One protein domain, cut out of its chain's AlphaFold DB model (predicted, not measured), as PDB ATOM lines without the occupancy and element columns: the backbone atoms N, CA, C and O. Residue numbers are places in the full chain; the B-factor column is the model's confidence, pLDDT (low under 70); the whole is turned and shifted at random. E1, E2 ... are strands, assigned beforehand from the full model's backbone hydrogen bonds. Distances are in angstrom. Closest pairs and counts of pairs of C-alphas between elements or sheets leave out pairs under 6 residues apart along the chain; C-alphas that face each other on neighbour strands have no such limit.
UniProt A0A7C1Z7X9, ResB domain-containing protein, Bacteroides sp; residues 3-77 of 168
ATOM      1  N   LEU A   3      18.372  20.931  33.555       83.31
ATOM      2  CA  LEU A   3      18.815  19.981  34.568       83.31
ATOM      3  C   LEU A   3      17.658  19.760  35.541       83.31
ATOM      4  O   LEU A   3      16.976  20.715  35.904       83.31
ATOM      5  N   GLN A   4      17.451  18.523  35.980       83.00
ATOM      6  CA  GLN A   4      16.431  18.196  36.973       83.00
ATOM      7  C   GLN A   4      17.114  17.786  38.279       83.00
ATOM      8  O   GLN A   4      17.936  16.870  38.296       83.00
ATOM      9  N   LEU A   5      16.797  18.493  39.358       77.81
ATOM     10  CA  LEU A   5      17.309  18.281  40.706       77.81
ATOM     11  C   LEU A   5      16.134  17.973  41.629       77.81
ATOM     12  O   LEU A   5      15.509  18.891  42.146       77.81
ATOM     13  N   VAL A   6      15.850  16.687  41.846       81.00
ATOM     14  CA  VAL A   6      14.742  16.210  42.695       81.00
ATOM     15  C   VAL A   6      13.413  16.875  42.288       81.00
ATOM     16  O   VAL A   6      12.845  16.484  41.270       81.00
ATOM     17  N   ASP A   7      12.980  17.913  43.011       84.31
ATOM     18  CA  ASP A   7      11.727  18.651  42.802       84.31
ATOM     19  C   ASP A   7      11.898  19.970  42.018       84.31
ATOM     20  O   ASP A   7      10.934  20.724  41.850       84.31
ATOM     21  N   TRP A   8      13.109  20.268  41.540       87.38
ATOM     22  CA  TRP A   8      13.472  21.529  40.890       87.38
ATOM     23  C   TRP A   8      13.979  21.316  39.462       87.38
ATOM     24  O   TRP A   8      14.878  20.513  39.213       87.38
ATOM     25  N   GLU A   9      13.461  22.092  38.514       91.62
ATOM     26  CA  GLU A   9      14.022  22.208  37.167       91.62
ATOM     27  C   GLU A   9      14.916  23.451  37.107       91.62
ATOM     28  O   GLU A   9      14.475  24.570  37.371       91.62
ATOM     29  N   VAL A  10      16.188  23.258  36.763       92.75
ATOM     30  CA  VAL A  10      17.172  24.328  36.597       92.75
ATOM     31  C   VAL A  10      17.504  24.475  35.124       92.75
ATOM     32  O   VAL A  10      17.984  23.552  34.467       92.75
ATOM     33  N   GLU A  11      17.304  25.672  34.602       94.56
ATOM     34  CA  GLU A  11      17.646  26.038  33.242       94.56
ATOM     35  C   GLU A  11      18.765  27.074  33.234       94.56
ATOM     36  O   GLU A  11      18.645  28.156  33.804       94.56
ATOM     37  N   ILE A  12      19.859  26.750  32.552       95.12
ATOM     38  CA  ILE A  12      20.957  27.690  32.323       95.12
ATOM     39  C   ILE A  12      20.569  28.593  31.155       95.12
ATOM     40  O   ILE A  12      20.481  28.114  30.017       95.12
ATOM     41  N   LEU A  13      20.346  29.871  31.462       95.50
ATOM     42  CA  LEU A  13      20.033  30.925  30.499       95.50
ATOM     43  C   LEU A  13      21.309  31.494  29.877       95.50
ATOM     44  O   LEU A  13      21.374  31.687  28.667       95.50
ATOM     45  N   GLU A  14      22.335  31.713  30.699       95.75
ATOM     46  CA  GLU A  14      23.632  32.227  30.267       95.75
ATOM     47  C   GLU A  14      24.754  31.528  31.034       95.75
ATOM     48  O   GLU A  14      24.623  31.253  32.227       95.75
ATOM     49  N   PHE A  15      25.862  31.240  30.353       95.56
ATOM     50  CA  PHE A  15      27.062  30.682  30.967       95.56
ATOM     51  C   PHE A  15      28.295  31.454  30.513       95.56
ATOM     52  O   PHE A  15      28.596  31.529  29.321       95.56
ATOM     53  N   LEU A  16      29.021  31.993  31.484       95.75
ATOM     54  CA  LEU A  16      30.270  32.712  31.311       95.75
ATOM     55  C   LEU A  16      31.393  31.850  31.904       95.75
ATOM     56  O   LEU A  16      31.468  31.734  33.125       95.75
ATOM     57  N   PRO A  17      32.268  31.238  31.083       93.88
ATOM     58  CA  PRO A  17      33.369  30.409  31.584       93.88
ATOM     59  C   PRO A  17      34.376  31.184  32.442       93.88
ATOM     60  O   PRO A  17      34.978  30.622  33.351       93.88
ATOM     61  N   ASP A  18      34.532  32.471  32.138       94.75
ATOM     62  CA  ASP A  18      35.445  33.398  32.790       94.75
ATOM     63  C   ASP A  18      34.708  34.705  33.040       94.75
ATOM     64  O   ASP A  18      34.393  35.445  32.101       94.75
ATOM     65  N   ALA A  19      34.378  34.955  34.304       95.44
ATOM     66  CA  ALA A  19      33.542  36.068  34.697       95.44
ATOM     67  C   ALA A  19      34.079  36.825  35.911       95.44
ATOM     68  O   ALA A  19      34.789  36.287  36.763       95.44
ATOM     69  N   LYS A  20      33.676  38.095  35.995       93.88
ATOM     70  CA  LYS A  20      33.923  38.981  37.132       93.88
ATOM     71  C   LYS A  20      32.609  39.576  37.623       93.88
ATOM     72  O   LYS A  20      31.784  40.018  36.823       93.88
ATOM     73  N   PHE A  21      32.438  39.615  38.941       92.69
ATOM     74  CA  PHE A  21      31.298  40.273  39.567       92.69
ATOM     75  C   PHE A  21      31.440  41.800  39.504       92.69
ATOM     76  O   PHE A  21      32.504  42.352  39.786       92.69
ATOM     77  N   THR A  22      30.357  42.481  39.141       90.69
ATOM     78  CA  THR A  22      30.306  43.943  38.938       90.69
ATOM     79  C   THR A  22      29.430  44.671  39.960       90.69
ATOM     80  O   THR A  22      29.226  45.873  39.846       90.69
ATOM     81  N   GLY A  23      28.908  43.965  40.969       87.25
ATOM     82  CA  GLY A  23      27.966  44.508  41.956       87.25
ATOM     83  C   GLY A  23      26.506  44.192  41.629       87.25
ATOM     84  O   GLY A  23      25.744  43.855  42.528       87.25
ATOM     85  N   SER A  24      26.124  44.225  40.349       86.19
ATOM     86  CA  SER A  24      24.761  43.905  39.890       86.19
ATOM     87  C   SER A  24      24.652  42.571  39.142       86.19
ATOM     88  O   SER A  24      23.551  42.121  38.841       86.19
ATOM     89  N   GLY A  25      25.780  41.936  38.820       91.06
ATOM     90  CA  GLY A  25      25.821  40.698  38.047       91.06
ATOM     91  C   GLY A  25      27.228  40.357  37.576       91.06
ATOM     92  O   GLY A  25      28.215  40.906  38.077       91.06
ATOM     93  N   TYR A  26      27.315  39.459  36.601       95.44
ATOM     94  CA  TYR A  26      28.575  38.965  36.058       95.44
ATOM     95  C   TYR A  26      28.764  39.428  34.620       95.44
ATOM     96  O   TYR A  26      27.819  39.462  33.838       95.44
ATOM     97  N   ILE A  27      30.003  39.771  34.284       94.88
ATOM     98  CA  ILE A  27      30.420  40.057  32.911       94.88
ATOM     99  C   ILE A  27      31.563  39.129  32.532       94.88
ATOM    100  O   ILE A  27      32.337  38.718  33.399       94.88
ATOM    101  N   LYS A  28      31.695  38.840  31.236       96.19
ATOM    102  CA  LYS A  28      32.851  38.109  30.717       96.19
ATOM    103  C   LYS A  28      34.129  38.891  31.021       96.19
ATOM    104  O   LYS A  28      34.232  40.070  30.686       96.19
ATOM    105  N   TRP A  29      35.096  38.229  31.636       93.94
ATOM    106  CA  TRP A  29      36.373  38.827  31.999       93.94
ATOM    107  C   TRP A  29      37.451  37.754  31.956       93.94
ATOM    108  O   TRP A  29      37.437  36.854  32.784       93.94
ATOM    109  N   ASP A  30      38.371  37.834  31.000       91.69
ATOM    110  CA  ASP A  30      39.450  36.856  30.844       91.69
ATOM    111  C   ASP A  30      40.719  37.384  31.518       91.69
ATOM    112  O   ASP A  30      41.500  38.136  30.939       91.69
ATOM    113  N   SER A  31      40.853  37.090  32.806       92.06
ATOM    114  CA  SER A  31      41.973  37.535  33.626       92.06
ATOM    115  C   SER A  31      42.250  36.504  34.700       92.06
ATOM    116  O   SER A  31      41.365  35.761  35.118       92.06
ATOM    117  N   VAL A  32      43.479  36.533  35.206       92.25
ATOM    118  CA  VAL A  32      43.920  35.709  36.327       92.25
ATOM    119  C   VAL A  32      42.916  35.787  37.477       92.25
ATOM    120  O   VAL A  32      42.573  36.875  37.944       92.25
ATOM    121  N   GLY A  33      42.434  34.620  37.905       91.00
ATOM    122  CA  GLY A  33      41.459  34.500  38.983       91.00
ATOM    123  C   GLY A  33      39.999  34.688  38.566       91.00
ATOM    124  O   GLY A  33      39.134  34.606  39.431       91.00
ATOM    125  N   SER A  34      39.679  34.884  37.288       94.25
ATOM    126  CA  SER A  34      38.292  34.802  36.819       94.25
ATOM    127  C   SER A  34      37.696  33.421  37.087       94.25
ATOM    128  O   SER A  34      38.389  32.400  37.005       94.25
ATOM    129  N   ALA A  35      36.406  33.408  37.421       93.94
ATOM    130  CA  ALA A  35      35.655  32.206  37.757       93.94
ATOM    131  C   ALA A  35      34.450  32.030  36.825       93.94
ATOM    132  O   ALA A  35      33.895  33.027  36.356       93.94
ATOM    133  N   PRO A  36      33.998  30.789  36.592       95.25
ATOM    134  CA  PRO A  36      32.757  30.547  35.881       95.25
ATOM    135  C   PRO A  36      31.553  31.147  36.611       95.25
ATOM    136  O   PRO A  36      31.458  31.097  37.840       95.25
ATOM    137  N   ALA A  37      30.601  31.670  35.847       96.38
ATOM    138  CA  ALA A  37      29.317  32.132  36.352       96.38
ATOM    139  C   ALA A  37      28.190  31.696  35.415       96.38
ATOM    140  O   ALA A  37      28.340  31.703  34.194       96.38
ATOM    141  N   ALA A  38      27.047  31.329  35.983       96.50
ATOM    142  CA  ALA A  38      25.853  30.978  35.228       96.50
ATOM    143  C   ALA A  38      24.671  31.810  35.704       96.50
ATOM    144  O   ALA A  38      24.436  31.927  36.908       96.50
ATOM    145  N   PHE A  39      23.914  32.345  34.753       95.75
ATOM    146  CA  PHE A  39      22.596  32.885  35.018       95.75
ATOM    147  C   PHE A  39      21.585  31.761  34.842       95.75
ATOM    148  O   PHE A  39      21.459  31.179  33.759       95.75
ATOM    149  N   VAL A  40      20.900  31.420  35.927       95.50
ATOM    150  CA  VAL A  40      20.015  30.260  35.992       95.50
ATOM    151  C   VAL A  40      18.590  30.690  36.290       95.50
ATOM    152  O   VAL A  40      18.348  31.618  37.060       95.50
ATOM    153  N   ARG A  41      17.644  29.985  35.674       94.88
ATOM    154  CA  ARG A  41      16.225  30.007  36.007       94.88
ATOM    155  C   ARG A  41      15.886  28.712  36.722       94.88
ATOM    156  O   ARG A  41      16.147  27.640  36.192       94.88
ATOM    157  N   VAL A  42      15.299  28.821  37.903       93.44
ATOM    158  CA  VAL A  42      14.907  27.679  38.724       93.44
ATOM    159  C   VAL A  42      13.391  27.658  38.856       93.44
ATOM    160  O   VAL A  42      12.779  28.669  39.208       93.44
ATOM    161  N   ILE A  43      12.794  26.517  38.536       91.19
ATOM    162  CA  ILE A  43      11.352  26.281  38.534       91.19
ATOM    163  C   ILE A  43      11.075  25.176  39.552       91.19
ATOM    164  O   ILE A  43      11.650  24.093  39.463       91.19
ATOM    165  N   SER A  44      10.226  25.463  40.539       86.88
ATOM    166  CA  SER A  44       9.728  24.439  41.460       86.88
ATOM    167  C   SER A  44       8.670  23.595  40.762       86.88
ATOM    168  O   SER A  44       7.889  24.117  39.968       86.88
ATOM    169  N   THR A  45       8.580  22.315  41.109       81.62
ATOM    170  CA  THR A  45       7.413  21.490  40.751       81.62
ATOM    171  C   THR A  45       6.154  21.924  41.531       81.62
ATOM    172  O   THR A  45       5.034  21.588  41.149       81.62
ATOM    173  N   GLY A  46       6.323  22.685  42.621       79.81
ATOM    174  CA  GLY A  46       5.242  23.264  43.419       79.81
ATOM    175  C   GLY A  46       4.655  24.573  42.853       79.81
ATOM    176  O   GLY A  46       4.996  24.998  41.753       79.81
ATOM    177  N   PRO A  47       3.776  25.256  43.612       75.38
ATOM    178  CA  PRO A  47       3.081  26.474  43.170       75.38
ATOM    179  C   PRO A  47       3.948  27.746  43.211       75.38
ATOM    180  O   PRO A  47       3.450  28.837  42.933       75.38
ATOM    181  N   GLU A  48       5.214  27.642  43.616       81.88
ATOM    182  CA  GLU A  48       6.084  28.804  43.763       81.88
ATOM    183  C   GLU A  48       6.476  29.411  42.408       81.88
ATOM    184  O   GLU A  48       6.728  28.681  41.445       81.88
ATOM    185  N   PRO A  49       6.577  30.751  42.315       84.50
ATOM    186  CA  PRO A  49       6.981  31.395  41.079       84.50
ATOM    187  C   PRO A  49       8.436  31.049  40.722       84.50
ATOM    188  O   PRO A  49       9.279  30.889  41.612       84.50
ATOM    189  N   PRO A  50       8.761  30.991  39.418       88.88
ATOM    190  CA  PRO A  50      10.119  30.746  38.962       88.88
ATOM    191  C   PRO A  50      11.052  31.863  39.425       88.88
ATOM    192  O   PRO A  50      10.698  33.045  39.408       88.88
ATOM    193  N   ARG A  51      12.272  31.490  39.805       91.31
ATOM    194  CA  ARG A  51      13.296  32.421  40.287       91.31
ATOM    195  C   ARG A  51      14.458  32.466  39.317       91.31
ATOM    196  O   ARG A  51      14.755  31.479  38.649       91.31
ATOM    197  N   VAL A  52      15.129  33.609  39.252       94.06
ATOM    198  CA  VAL A  52      16.313  33.801  38.413       94.06
ATOM    199  C   VAL A  52      17.438  34.418  39.225       94.06
ATOM    200  O   VAL A  52      17.192  35.243  40.104       94.06
ATOM    201  N   GLY A  53      18.668  34.018  38.939       94.19
ATOM    202  CA  GLY A  53      19.822  34.512  39.671       94.19
ATOM    203  C   GLY A  53      21.139  34.033  39.088       94.19
ATOM    204  O   GLY A  53      21.191  33.125  38.260       94.19
ATOM    205  N   TRP A  54      22.214  34.676  39.530       95.50
ATOM    206  CA  TRP A  54      23.572  34.263  39.206       95.50
ATOM    207  C   TRP A  54      24.088  33.266  40.236       95.50
ATOM    208  O   TRP A  54      23.916  33.470  41.435       95.50
ATOM    209  N   VAL A  55      24.802  32.248  39.768       95.75
ATOM    210  CA  VAL A  55      25.593  31.333  40.597       95.75
ATOM    211  C   VAL A  55      27.027  31.282  40.077       95.75
ATOM    212  O   VAL A  55      27.256  31.354  38.870       95.75
ATOM    213  N   SER A  56      27.996  31.184  40.983       96.06
ATOM    214  CA  SER A  56      29.420  31.073  40.656       96.06
ATOM    215  C   SER A  56      30.140  30.265  41.730       96.06
ATOM    216  O   SER A  56      29.892  30.449  42.922       96.06
ATOM    217  N   CYS A  57      31.050  29.388  41.316       93.69
ATOM    218  CA  CYS A  57      31.914  28.648  42.237       93.69
ATOM    219  C   CYS A  57      33.038  29.514  42.835       93.69
ATOM    220  O   CYS A  57      33.667  29.105  43.807       93.69
ATOM    221  N   GLY A  58      33.260  30.722  42.304       93.44
ATOM    222  CA  GLY A  58      34.372  31.577  42.710       93.44
ATOM    223  C   GLY A  58      35.735  31.004  42.307       93.44
ATOM    224  O   GLY A  58      35.852  30.095  41.482       93.44
ATOM    225  N   SER A  59      36.792  31.571  42.875       92.88
ATOM    226  CA  SER A  59      38.186  31.192  42.620       92.88
ATOM    227  C   SER A  59      39.070  31.635  43.790       92.88
ATOM    228  O   SER A  59      38.580  32.179  44.777       92.88
ATOM    229  N   PHE A  60      40.393  31.502  43.663       91.00
ATOM    230  CA  PHE A  60      41.333  32.098  44.620       91.00
ATOM    231  C   PHE A  60      41.248  33.637  44.712       91.00
ATOM    232  O   PHE A  60      41.754  34.207  45.676       91.00
ATOM    233  N   ALA A  61      40.633  34.317  43.733       91.38
ATOM    234  CA  ALA A  61      40.538  35.782  43.672       91.38
ATOM    235  C   ALA A  61      39.096  36.323  43.650       91.38
ATOM    236  O   ALA A  61      38.893  37.534  43.744       91.38
ATOM    237  N   THR A  62      38.090  35.457  43.509       89.69
ATOM    238  CA  THR A  62      36.675  35.846  43.447       89.69
ATOM    239  C   THR A  62      35.857  35.046  44.449       89.69
ATOM    240  O   THR A  62      36.082  33.854  44.646       89.69
ATOM    241  N   MET A  63      34.902  35.708  45.102       89.50
ATOM    242  CA  MET A  63      34.025  35.047  46.065       89.50
ATOM    243  C   MET A  63      33.034  34.113  45.368       89.50
ATOM    244  O   MET A  63      32.586  34.376  44.252       89.50
ATOM    245  N   TYR A  64      32.668  33.043  46.069       92.06
ATOM    246  CA  TYR A  64      31.584  32.158  45.664       92.06
ATOM    247  C   TYR A  64      30.236  32.892  45.712       92.06
ATOM    248  O   TYR A  64      30.026  33.782  46.538       92.06
ATOM    249  N   ASN A  65      29.305  32.492  44.849       94.56
ATOM    250  CA  ASN A  65      27.951  33.029  44.824       94.56
ATOM    251  C   ASN A  65      26.931  31.904  44.641       94.56
ATOM    252  O   ASN A  65      27.015  31.114  43.699       94.56
ATOM    253  N   HIS A  66      25.956  31.854  45.538       93.81
ATOM    254  CA  HIS A  66      24.921  30.830  45.592       93.81
ATOM    255  C   HIS A  66      23.539  31.486  45.582       93.81
ATOM    256  O   HIS A  66      23.387  32.648  45.956       93.81
ATOM    257  N   MET A  67      22.527  30.739  45.156       91.94
ATOM    258  CA  MET A  67      21.164  31.239  45.021       91.94
ATOM    259  C   MET A  67      20.228  30.496  45.983       91.94
ATOM    260  O   MET A  67      20.101  29.280  45.858       91.94
ATOM    261  N   PRO A  68      19.547  31.175  46.924       90.56
ATOM    262  CA  PRO A  68      18.570  30.527  47.797       90.56
ATOM    263  C   PRO A  68      17.363  30.009  47.003       90.56
ATOM    264  O   PRO A  68      16.718  30.755  46.257       90.56
ATOM    265  N   LEU A  69      17.050  28.727  47.186       87.50
ATOM    266  CA  LEU A  69      15.881  28.056  46.615       87.50
ATOM    267  C   LEU A  69      14.715  28.013  47.599       87.50
ATOM    268  O   LEU A  69      13.576  28.197  47.195       87.50
ATOM    269  N   ASP A  70      14.979  27.863  48.889       84.50
ATOM    270  CA  ASP A  70      13.994  28.032  49.961       84.50
ATOM    271  C   ASP A  70      14.714  28.437  51.266       84.50
ATOM    272  O   ASP A  70      15.811  28.995  51.213       84.50
ATOM    273  N   GLN A  71      14.101  28.224  52.436       84.31
ATOM    274  CA  GLN A  71      14.719  28.559  53.728       84.31
ATOM    275  C   GLN A  71      15.914  27.654  54.093       84.31
ATOM    276  O   GLN A  71      16.746  28.051  54.905       84.31
ATOM    277  N   ASN A  72      16.010  26.464  53.496       87.31
ATOM    278  CA  ASN A  72      16.971  25.412  53.837       87.31
ATOM    279  C   ASN A  72      17.826  24.942  52.644       87.31
ATOM    280  O   ASN A  72      18.817  24.240  52.842       87.31
ATOM    281  N   LEU A  73      17.461  25.306  51.416       88.44
ATOM    282  CA  LEU A  73      18.087  24.867  50.179       88.44
ATOM    283  C   LEU A  73      18.686  26.044  49.424       88.44
ATOM    284  O   LEU A  73      18.058  27.082  49.215       88.44
ATOM    285  N   TYR A  74      19.899  25.823  48.931       91.12
ATOM    286  CA  TYR A  74      20.641  26.767  48.112       91.12
ATOM    287  C   TYR A  74      21.183  26.047  46.883       91.12
ATOM    288  O   TYR A  74      21.705  24.937  46.970       91.12
ATOM    289  N   LEU A  75      21.086  26.701  45.733       92.12
ATOM    290  CA  LEU A  75      21.717  26.273  44.502       92.12
ATOM    291  C   LEU A  75      23.131  26.847  44.442       92.12
ATOM    292  O   LEU A  75      23.325  28.065  44.471       92.12
ATOM    293  N   ALA A  76      24.114  25.963  44.327       93.00
ATOM    294  CA  ALA A  76      25.515  26.320  44.176       93.00
ATOM    295  C   ALA A  76      26.102  25.663  42.924       93.00
ATOM    296  O   ALA A  76      25.685  24.585  42.504       93.00
ATOM    297  N   MET A  77      27.088  26.335  42.335       93.44
ATOM    298  CA  MET A  77      27.884  25.806  41.234       93.44
ATOM    299  C   MET A  77      29.125  25.109  41.798       93.44
ATOM    300  O   MET A  77      29.786  25.651  42.682       93.44
TER     301      MET A  77
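What this domain is: This is residues 3 to 77 of the 168 residues of the protein "ResB domain-containing protein" of Bacteroides sp (UniProt A0A7C1Z7X9). The model is a long, strongly twisted sheet in which the long strands E2 and E4 run side by side, with the shorter E5 on the other side of E4. The short strands E1 and E3 sit at opposite ends of E2, which bends sharply near E3, and residues 57 to 77, with no named element, turn near residue 61 and fold back along the length of the sheet. The printed part has 75 residues, with no named helix and five named strands, E1 to E5 in chain order, in one branched antiparallel sheet. The class is all strand, though under half of the residues, 36 of 75, are in named elements. The whole is compact, with a radius of gyration of the C-alphas of 12.9 A, yet elongated, spanning 41 by 22 by 21 A.

Where its parts are: E1 is residues 3 to 5, beginning at C-alpha 3 at (18.815, 19.981, 34.568). E2, residues 8 to 21, is 25.9 A from first to last C-alpha and bends by 100 degrees at residue 18. E3 is residues 26 to 28. E4, residues 35 to 44, is 27.3 A long and begins at C-alpha 35 at (35.655, 32.206, 37.757). E5, residues 51 to 56, is 16.2 A long and ends at C-alpha 56 at (29.420, 31.073, 40.656).

How they stand to each other: E1, E2 and E3 form a meander, each strand the antiparallel neighbour of the one before. In the hairpin of E1 and E2, N 3 and O 10 are 2.8 A apart, within hydrogen-bond range. E3 pairs with E2 in a second hairpin, with N 20 and O 27 at 3.0 A. E1, beside residues 8 to 10, and E3, beside residues 18 to 21, lie on one side of E2, and E4 is on the other side. E2 and E4 are antiparallel at 160 degrees, with N 11 and O 41 at 2.8 A and N 16 and O 37 at 2.8 A. E4 and E5 form a hairpin, antiparallel at 155 degrees, with N 40 and O 53 at 2.9 A. E1, E3 and E5 are edge strands, and E1 is apart from both E3 and E5. Outside the named strands, residues 67 to 68 pair with residues 74 to 75, antiparallel.

The domain as a whole: The two C-alphas farthest apart are those of Val 32 and Pro 47, 42.4 A. The printed part has no cut. The links from E1 to E2 and from E2 to E3 are tight, those from E3 to E4 and from E4 to E5 short. The mean pLDDT of the printed part is 91.0, and no printed residue is under 70.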